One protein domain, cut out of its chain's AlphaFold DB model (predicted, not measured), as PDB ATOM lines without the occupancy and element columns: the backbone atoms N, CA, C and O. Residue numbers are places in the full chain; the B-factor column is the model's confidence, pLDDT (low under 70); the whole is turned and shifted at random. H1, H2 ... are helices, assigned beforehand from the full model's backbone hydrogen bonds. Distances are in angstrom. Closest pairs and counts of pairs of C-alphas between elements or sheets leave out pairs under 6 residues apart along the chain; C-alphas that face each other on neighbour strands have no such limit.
ATOM      1  N   TYR A 125     -67.556   5.985 111.852       71.06
ATOM      2  CA  TYR A 125     -67.823   4.719 111.180       71.06
ATOM      3  C   TYR A 125     -66.510   4.127 110.667       71.06
ATOM      4  O   TYR A 125     -65.715   4.822 110.026       71.06
ATOM      5  N   GLY A 126     -66.286   2.850 110.990       63.56
ATOM      6  CA  GLY A 126     -65.145   2.086 110.505       63.56
ATOM      7  C   GLY A 126     -65.073   2.170 108.987       63.56
ATOM      8  O   GLY A 126     -66.094   2.131 108.294       63.56
ATOM      9  N   LEU A 127     -63.867   2.327 108.459       60.12
ATOM     10  CA  LEU A 127     -63.691   2.167 107.033       60.12
ATOM     11  C   LEU A 127     -63.863   0.675 106.722       60.12
ATOM     12  O   LEU A 127     -63.043  -0.140 107.136       60.12
ATOM     13  N   GLU A 128     -64.944   0.310 106.036       51.66
ATOM     14  CA  GLU A 128     -65.131  -1.061 105.559       51.66
ATOM     15  C   GLU A 128     -64.064  -1.366 104.497       51.66
ATOM     16  O   GLU A 128     -64.205  -0.994 103.327       51.66
ATOM     17  N   TYR A 129     -62.976  -2.029 104.900       55.06
ATOM     18  CA  TYR A 129     -62.027  -2.647 103.979       55.06
ATOM     19  C   TYR A 129     -61.758  -4.098 104.363       55.06
ATOM     20  O   TYR A 129     -61.687  -4.461 105.536       55.06
ATOM     21  N   GLU A 130     -61.583  -4.925 103.338       44.75
ATOM     22  CA  GLU A 130     -61.204  -6.327 103.462       44.75
ATOM     23  C   GLU A 130     -59.862  -6.420 104.214       44.75
ATOM     24  O   GLU A 130     -58.834  -5.939 103.736       44.75
ATOM     25  N   GLY A 131     -59.887  -6.958 105.437       47.25
ATOM     26  CA  GLY A 131     -58.712  -7.081 106.308       47.25
ATOM     27  C   GLY A 131     -58.413  -5.891 107.234       47.25
ATOM     28  O   GLY A 131     -57.482  -5.994 108.034       47.25
ATOM     29  N   SER A 132     -59.178  -4.788 107.195       50.09
ATOM     30  CA  SER A 132     -59.144  -3.770 108.259       50.09
ATOM     31  C   SER A 132     -60.329  -3.964 109.194       50.09
ATOM     32  O   SER A 132     -61.433  -3.488 108.928       50.09
ATOM     33  N   GLU A 133     -60.116  -4.651 110.310       53.75
ATOM     34  CA  GLU A 133     -61.119  -4.661 111.368       53.75
ATOM     35  C   GLU A 133     -61.244  -3.251 111.963       53.75
ATOM     36  O   GLU A 133     -60.316  -2.731 112.575       53.75
ATOM     37  N   ASN A 134     -62.408  -2.637 111.746       59.56
ATOM     38  CA  ASN A 134     -63.024  -1.601 112.579       59.56
ATOM     39  C   ASN A 134     -62.262  -0.279 112.830       59.56
ATOM     40  O   ASN A 134     -62.654   0.480 113.713       59.56
ATOM     41  N   VAL A 135     -61.230   0.050 112.048       69.44
ATOM     42  CA  VAL A 135     -60.512   1.332 112.190       69.44
ATOM     43  C   VAL A 135     -61.284   2.457 111.499       69.44
ATOM     44  O   VAL A 135     -61.580   2.383 110.301       69.44
ATOM     45  N   CYS A 136     -61.585   3.532 112.227       80.69
ATOM     46  CA  CYS A 136     -62.298   4.695 111.688       80.69
ATOM     47  C   CYS A 136     -61.352   5.866 111.334       80.69
ATOM     48  O   CYS A 136     -60.251   5.974 111.886       80.69
ATOM     49  N   PRO A 137     -61.756   6.794 110.440       86.88
ATOM     50  CA  PRO A 137     -60.939   7.958 110.087       86.88
ATOM     51  C   PRO A 137     -60.524   8.829 111.274       86.88
ATOM     52  O   PRO A 137     -59.457   9.441 111.245       86.88
ATOM     53  N   TYR A 138     -61.369   8.911 112.304       87.25
ATOM     54  CA  TYR A 138     -61.074   9.652 113.525       87.25
ATOM     55  C   TYR A 138     -59.897   9.030 114.283       87.25
ATOM     56  O   TYR A 138     -58.963   9.742 114.644       87.25
ATOM     57  N   GLU A 139     -59.896   7.708 114.453       83.50
ATOM     58  CA  GLU A 139     -58.808   6.977 115.111       83.50
ATOM     59  C   GLU A 139     -57.497   7.104 114.330       83.50
ATOM     60  O   GLU A 139     -56.449   7.353 114.916       83.50
ATOM     61  N   LEU A 140     -57.541   7.061 112.994       84.31
ATOM     62  CA  LEU A 140     -56.356   7.308 112.164       84.31
ATOM     63  C   LEU A 140     -55.810   8.735 112.299       84.31
ATOM     64  O   LEU A 140     -54.607   8.944 112.141       84.31
ATOM     65  N   MET A 141     -56.686   9.714 112.531       87.06
ATOM     66  CA  MET A 141     -56.317  11.127 112.634       87.06
ATOM     67  C   MET A 141     -55.763  11.487 114.013       87.06
ATOM     68  O   MET A 141     -54.786  12.228 114.093       87.06
ATOM     69  N   TYR A 142     -56.376  10.976 115.081       85.38
ATOM     70  CA  TYR A 142     -56.092  11.403 116.455       85.38
ATOM     71  C   TYR A 142     -55.480  10.320 117.345       85.38
ATOM     72  O   TYR A 142     -55.007  10.630 118.432       85.38
ATOM     73  N   GLY A 143     -55.471   9.068 116.892       79.00
ATOM     74  CA  GLY A 143     -54.887   7.941 117.613       79.00
ATOM     75  C   GLY A 143     -55.759   7.332 118.703       79.00
ATOM     76  O   GLY A 143     -55.268   6.475 119.421       79.00
ATOM     77  N   PHE A 144     -57.027   7.733 118.813       78.25
ATOM     78  CA  PHE A 144     -57.984   7.143 119.747       78.25
ATOM     79  C   PHE A 144     -59.372   7.013 119.118       78.25
ATOM     80  O   PHE A 144     -59.738   7.770 118.210       78.25
ATOM     81  N   ALA A 145     -60.161   6.060 119.610       75.88
ATOM     82  CA  ALA A 145     -61.522   5.853 119.139       75.88
ATOM     83  C   ALA A 145     -62.447   6.982 119.646       75.88
ATOM     84  O   ALA A 145     -62.499   7.255 120.852       75.88
ATOM     85  N   PRO A 146     -63.208   7.652 118.762       76.94
ATOM     86  CA  PRO A 146     -64.116   8.712 119.182       76.94
ATOM     87  C   PRO A 146     -65.241   8.158 120.063       76.94
ATOM     88  O   PRO A 146     -65.859   7.145 119.745       76.94
ATOM     89  N   CYS A 147     -65.577   8.877 121.137       72.00
ATOM     90  CA  CYS A 147     -66.831   8.664 121.856       72.00
ATOM     91  C   CYS A 147     -67.912   9.542 121.236       72.00
ATOM     92  O   CYS A 147     -67.848  10.770 121.340       72.00
ATOM     93  N   SER A 148     -68.922   8.947 120.607       69.69
ATOM     94  CA  SER A 148     -70.109   9.717 120.233       69.69
ATOM     95  C   SER A 148     -70.857  10.188 121.486       69.69
ATOM     96  O   SER A 148     -70.856   9.522 122.525       69.69
ATOM     97  N   ALA A 149     -71.573  11.310 121.383       69.12
ATOM     98  CA  ALA A 149     -72.402  11.814 122.483       69.12
ATOM     99  C   ALA A 149     -73.432  10.775 122.967       69.12
ATOM    100  O   ALA A 149     -73.763  10.727 124.151       69.12
ATOM    101  N   LEU A 150     -73.917   9.913 122.064       65.62
ATOM    102  CA  LEU A 150     -74.821   8.820 122.412       65.62
ATOM    103  C   LEU A 150     -74.116   7.739 123.241       65.62
ATOM    104  O   LEU A 150     -74.665   7.336 124.260       65.62
ATOM    105  N   GLN A 151     -72.913   7.304 122.848       68.94
ATOM    106  CA  GLN A 151     -72.125   6.335 123.621       68.94
ATOM    107  C   GLN A 151     -71.778   6.875 125.011       68.94
ATOM    108  O   GLN A 151     -71.991   6.176 126.000       68.94
ATOM    109  N   ALA A 152     -71.346   8.138 125.096       71.06
ATOM    110  CA  ALA A 152     -71.075   8.804 126.369       71.06
ATOM    111  C   ALA A 152     -72.328   8.843 127.262       71.06
ATOM    112  O   ALA A 152     -72.266   8.522 128.447       71.06
ATOM    113  N   ARG A 153     -73.491   9.181 126.687       70.00
ATOM    114  CA  ARG A 153     -74.771   9.223 127.411       70.00
ATOM    115  C   ARG A 153     -75.219   7.846 127.895       70.00
ATOM    116  O   ARG A 153     -75.775   7.740 128.983       70.00
ATOM    117  N   LEU A 154     -75.016   6.816 127.080       75.88
ATOM    118  CA  LEU A 154     -75.391   5.439 127.399       75.88
ATOM    119  C   LEU A 154     -74.416   4.764 128.372       75.88
ATOM    120  O   LEU A 154     -74.708   3.653 128.796       75.88
ATOM    121  N   ARG A 155     -73.304   5.426 128.734       71.12
ATOM    122  CA  ARG A 155     -72.242   4.864 129.585       71.12
ATOM    123  C   ARG A 155     -71.816   3.480 129.104       71.12
ATOM    124  O   ARG A 155     -71.673   2.557 129.892       71.12
ATOM    125  N   VAL A 156     -71.691   3.334 127.787       68.56
ATOM    126  CA  VAL A 156     -71.147   2.104 127.220       68.56
ATOM    127  C   VAL A 156     -69.692   2.048 127.655       68.56
ATOM    128  O   VAL A 156     -68.924   2.939 127.277       68.56
ATOM    129  N   ASP A 157     -69.350   1.050 128.472       60.31
ATOM    130  CA  ASP A 157     -67.969   0.789 128.861       60.31
ATOM    131  C   ASP A 157     -67.134   0.676 127.592       60.31
ATOM    132  O   ASP A 157     -67.465  -0.052 126.649       60.31
ATOM    133  N   ARG A 158     -66.092   1.499 127.529       60.12
ATOM    134  CA  ARG A 158     -65.146   1.475 126.426       60.12
ATOM    135  C   ARG A 158     -63.957   0.672 126.904       60.12
ATOM    136  O   ARG A 158     -63.265   1.121 127.810       60.12
ATOM    137  N   ASP A 159     -63.694  -0.449 126.243       54.72
ATOM    138  CA  ASP A 159     -62.357  -1.038 126.231       54.72
ATOM    139  C   ASP A 159     -61.455  -0.103 125.418       54.72
ATOM    140  O   ASP A 159     -61.148  -0.338 124.248       54.72
ATOM    141  N   ASP A 160     -61.111   1.035 126.014       58.62
ATOM    142  CA  ASP A 160     -60.075   1.913 125.507       58.62
ATOM    143  C   ASP A 160     -58.799   1.595 126.287       58.62
ATOM    144  O   ASP A 160     -58.605   2.106 127.392       58.62
ATOM    145  N   PRO A 161     -57.913   0.739 125.748       55.84
ATOM    146  CA  PRO A 161     -56.694   0.365 126.450       55.84
ATOM    147  C   PRO A 161     -55.742   1.561 126.629       55.84
ATOM    148  O   PRO A 161     -54.771   1.441 127.371       55.84
ATOM    149  N   ASP A 162     -56.021   2.714 126.000       54.12
ATOM    150  CA  ASP A 162     -55.272   3.955 126.185       54.12
ATOM    151  C   ASP A 162     -55.831   4.818 127.341       54.12
ATOM    152  O   ASP A 162     -55.137   5.736 127.794       54.12
ATOM    153  N   LEU A 163     -57.052   4.537 127.814       52.16
ATOM    154  CA  LEU A 163     -57.708   5.167 128.971       52.16
ATOM    155  C   LEU A 163     -57.802   4.241 130.186       52.16
ATOM    156  O   LEU A 163     -58.424   4.637 131.167       52.16
ATOM    157  N   ASN A 164     -57.196   3.048 130.157       56.38
ATOM    158  CA  ASN A 164     -56.866   2.367 131.407       56.38
ATOM    159  C   ASN A 164     -56.039   3.368 132.207       56.38
ATOM    160  O   ASN A 164     -54.921   3.693 131.795       56.38
ATOM    161  N   ASP A 165     -56.670   3.951 133.226       53.59
ATOM    162  CA  ASP A 165     -56.163   5.117 133.925       53.59
ATOM    163  C   ASP A 165     -54.706   4.840 134.282       53.59
ATOM    164  O   ASP A 165     -54.372   3.817 134.884       53.59
ATOM    165  N   ILE A 166     -53.810   5.715 133.824       58.34
ATOM    166  CA  ILE A 166     -52.439   5.714 134.313       58.34
ATOM    167  C   ILE A 166     -52.575   6.197 135.761       58.34
ATOM    168  O   ILE A 166     -52.437   7.383 136.037       58.34
ATOM    169  N   GLU A 167     -52.944   5.297 136.675       60.91
ATOM    170  CA  GLU A 167     -53.070   5.537 138.120       60.91
ATOM    171  C   GLU A 167     -51.677   5.653 138.763       60.91
ATOM    172  O   GLU A 167     -51.414   5.139 139.847       60.91
ATOM    173  N   THR A 168     -50.734   6.272 138.059       68.31
ATOM    174  CA  THR A 168     -49.347   6.377 138.480       68.31
ATOM    175  C   THR A 168     -48.820   7.763 138.156       68.31
ATOM    176  O   THR A 168     -48.905   8.252 137.028       68.31
ATOM    177  N   ASP A 169     -48.268   8.395 139.185       79.00
ATOM    178  CA  ASP A 169     -47.536   9.650 139.076       79.00
ATOM    179  C   ASP A 169     -46.056   9.410 138.705       79.00
ATOM    180  O   ASP A 169     -45.278  10.364 138.655       79.00
ATOM    181  N   ASP A 170     -45.636   8.157 138.451       84.94
ATOM    182  CA  ASP A 170     -44.258   7.830 138.074       84.94
ATOM    183  C   ASP A 170     -43.943   8.325 136.643       84.94
ATOM    184  O   ASP A 170     -44.518   7.834 135.660       84.94
ATOM    185  N   PRO A 171     -42.979   9.254 136.473       84.44
ATOM    186  CA  PRO A 171     -42.565   9.739 135.161       84.44
ATOM    187  C   PRO A 171     -42.098   8.635 134.202       84.44
ATOM    188  O   PRO A 171     -42.258   8.780 132.988       84.44
ATOM    189  N   ILE A 172     -41.514   7.540 134.703       83.88
ATOM    190  CA  ILE A 172     -41.021   6.436 133.866       83.88
ATOM    191  C   ILE A 172     -42.197   5.662 133.262       83.88
ATOM    192  O   ILE A 172     -42.187   5.365 132.063       83.88
ATOM    193  N   GLU A 173     -43.225   5.381 134.062       78.25
ATOM    194  CA  GLU A 173     -44.441   4.690 133.620       78.25
ATOM    195  C   GLU A 173     -45.286   5.568 132.683       78.25
ATOM    196  O   GLU A 173     -45.797   5.096 131.664       78.25
ATOM    197  N   LEU A 174     -45.339   6.878 132.936       78.75
ATOM    198  CA  LEU A 174     -45.960   7.842 132.022       78.75
ATOM    199  C   LEU A 174     -45.261   7.864 130.652       78.75
ATOM    200  O   LEU A 174     -45.920   7.836 129.609       78.75
ATOM    201  N   VAL A 175     -43.923   7.879 130.633       81.88
ATOM    202  CA  VAL A 175     -43.137   7.861 129.388       81.88
ATOM    203  C   VAL A 175     -43.290   6.532 128.649       81.88
ATOM    204  O   VAL A 175     -43.416   6.533 127.420       81.88
ATOM    205  N   SER A 176     -43.291   5.398 129.355       79.00
ATOM    206  CA  SER A 176     -43.469   4.081 128.731       79.00
ATOM    207  C   SER A 176     -44.865   3.940 128.110       79.00
ATOM    208  O   SER A 176     -44.978   3.506 126.960       79.00
ATOM    209  N   SER A 177     -45.907   4.421 128.794       75.81
ATOM    210  CA  SER A 177     -47.279   4.463 128.279       75.81
ATOM    211  C   SER A 177     -47.413   5.383 127.060       75.81
ATOM    212  O   SER A 177     -47.955   4.982 126.026       75.81
ATOM    213  N   ALA A 178     -46.832   6.588 127.105       76.00
ATOM    214  CA  ALA A 178     -46.815   7.495 125.956       76.00
ATOM    215  C   ALA A 178     -46.122   6.871 124.728       76.00
ATOM    216  O   ALA A 178     -46.620   6.982 123.603       76.00
ATOM    217  N   ARG A 179     -45.005   6.156 124.931       79.00
ATOM    218  CA  ARG A 179     -44.307   5.410 123.865       79.00
ATOM    219  C   ARG A 179     -45.160   4.276 123.302       79.00
ATOM    220  O   ARG A 179     -45.187   4.090 122.084       79.00
ATOM    221  N   ALA A 180     -45.866   3.538 124.156       76.25
ATOM    222  CA  ALA A 180     -46.767   2.472 123.725       76.25
ATOM    223  C   ALA A 180     -47.893   3.018 122.828       76.25
ATOM    224  O   ALA A 180     -48.111   2.486 121.735       76.25
ATOM    225  N   LYS A 181     -48.522   4.136 123.220       74.38
ATOM    226  CA  LYS A 181     -49.543   4.834 122.414       74.38
ATOM    227  C   LYS A 181     -48.999   5.290 121.059       74.38
ATOM    228  O   LYS A 181     -49.600   5.008 120.022       74.38
ATOM    229  N   ALA A 182     -47.825   5.924 121.039       76.62
ATOM    230  CA  ALA A 182     -47.183   6.352 119.795       76.62
ATOM    231  C   ALA A 182     -46.876   5.166 118.861       76.62
ATOM    232  O   ALA A 182     -47.159   5.216 117.664       76.62
ATOM    233  N   THR A 183     -46.369   4.063 119.419       79.44
ATOM    234  CA  THR A 183     -46.064   2.833 118.672       79.44
ATOM    235  C   THR A 183     -47.327   2.198 118.097       79.44
ATOM    236  O   THR A 183     -47.323   1.694 116.974       79.44
ATOM    237  N   ARG A 184     -48.432   2.215 118.850       75.75
ATOM    238  CA  ARG A 184     -49.726   1.721 118.380       75.75
ATOM    239  C   ARG A 184     -50.234   2.539 117.195       75.75
ATOM    240  O   ARG A 184     -50.621   1.944 116.190       75.75
ATOM    241  N   LEU A 185     -50.202   3.869 117.292       77.31
ATOM    242  CA  LEU A 185     -50.617   4.746 116.198       77.31
ATOM    243  C   LEU A 185     -49.759   4.528 114.947       77.31
ATOM    244  O   LEU A 185     -50.296   4.436 113.845       77.31
ATOM    245  N   ASP A 186     -48.445   4.360 115.109       79.75
ATOM    246  CA  ASP A 186     -47.571   4.054 113.978       79.75
ATOM    247  C   ASP A 186     -47.913   2.699 113.340       79.75
ATOM    248  O   ASP A 186     -48.105   2.623 112.127       79.75
ATOM    249  N   LYS A 187     -48.122   1.642 114.138       77.94
ATOM    250  CA  LYS A 187     -48.586   0.333 113.633       77.94
ATOM    251  C   LYS A 187     -49.914   0.445 112.880       77.94
ATOM    252  O   LYS A 187     -50.090  -0.196 111.841       77.94
ATOM    253  N   LEU A 188     -50.840   1.264 113.376       75.31
ATOM    254  CA  LEU A 188     -52.120   1.532 112.724       75.31
ATOM    255  C   LEU A 188     -51.918   2.216 111.365       75.31
ATOM    256  O   LEU A 188     -52.459   1.772 110.349       75.31
ATOM    257  N   HIS A 189     -51.083   3.257 111.323       81.81
ATOM    258  CA  HIS A 189     -50.718   3.953 110.090       81.81
ATOM    259  C   HIS A 189     -50.003   3.039 109.100       81.81
ATOM    260  O   HIS A 189     -50.304   3.103 107.910       81.81
ATOM    261  N   GLN A 190     -49.090   2.179 109.553       79.00
ATOM    262  CA  GLN A 190     -48.394   1.206 108.709       79.00
ATOM    263  C   GLN A 190     -49.379   0.230 108.059       79.00
ATOM    264  O   GLN A 190     -49.375   0.088 106.837       79.00
ATOM    265  N   ARG A 191     -50.281  -0.371 108.849       71.81
ATOM    266  CA  ARG A 191     -51.341  -1.254 108.334       71.81
ATOM    267  C   ARG A 191     -52.200  -0.544 107.293       71.81
ATOM    268  O   ARG A 191     -52.403  -1.064 106.196       71.81
ATOM    269  N   PHE A 192     -52.652   0.669 107.609       73.06
ATOM    270  CA  PHE A 192     -53.461   1.463 106.695       73.06
ATOM    271  C   PHE A 192     -52.709   1.800 105.398       73.06
ATOM    272  O   PHE A 192     -53.273   1.677 104.311       73.06
ATOM    273  N   ARG A 193     -51.420   2.175 105.477       74.75
ATOM    274  CA  ARG A 193     -50.580   2.428 104.292       74.75
ATOM    275  C   ARG A 193     -50.512   1.206 103.388       74.75
ATOM    276  O   ARG A 193     -50.655   1.381 102.182       74.75
TER     277      ARG A 193
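Overview. This is residues 125 to 193 of the 248 residues of the protein "Gag/pol/env polyprotein, putative" of Perkinsus marinus (strain ATCC 50983 / TXsc) (UniProt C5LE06). One long helix, H3, runs along one side of a flat, loose shape, and the chain before it makes a wide, open loop mostly away from it. In that loop the short helix H1 lies near the later part of H3, while the short helix H2 sits at a tip that sticks out, residues 148 to 155. The printed part has 69 residues with three named helices, in the order H1, H2, H3, and no named strand; the class is all helix. It is loose, with a radius of gyration of the C-alphas of 14.0 A, and spans 40 by 34 by 16 A.

Along the chain. Residues 125 to 136 come first, with no named element. H1 is residues 137 to 142, beginning at C-alpha 137 (-60.939, 7.958, 110.087). H2 is residues 149 to 154. H3 is residues 171 to 193, 32.7 A from its first C-alpha (-42.565, 9.739, 135.161) to its last (-50.580, 2.428, 104.292).

Arrangement. H1 and H3 only just touch, with 3 pairs of C-alphas within 8 A. H3 touches H1 with residues 185 to 189 alone, and the closest C-alphas of the two, those of Leu 140 and His 189, are 6.9 A apart. The two run opposite ways at a shallow tilt of 32 degrees. H2 is apart from H1 and from H3. In H1, H2 and H3 every O i to N i+4 pair is within hydrogen-bond range.

Size, cuts and confidence. The two C-alphas farthest apart, those of Glu 130 and Asp 169, are 41.4 A apart. The printed part has no cut. The link from H1 to H2 is short, and that from H2 to H3 is long, with 16 residues. Residues 167 to 173, of which 171 to 173 belong to H3, also stand free. The mean pLDDT of the printed part is 70.7; residues 126 to 135, 148 to 151 and 156 to 168 are under 70.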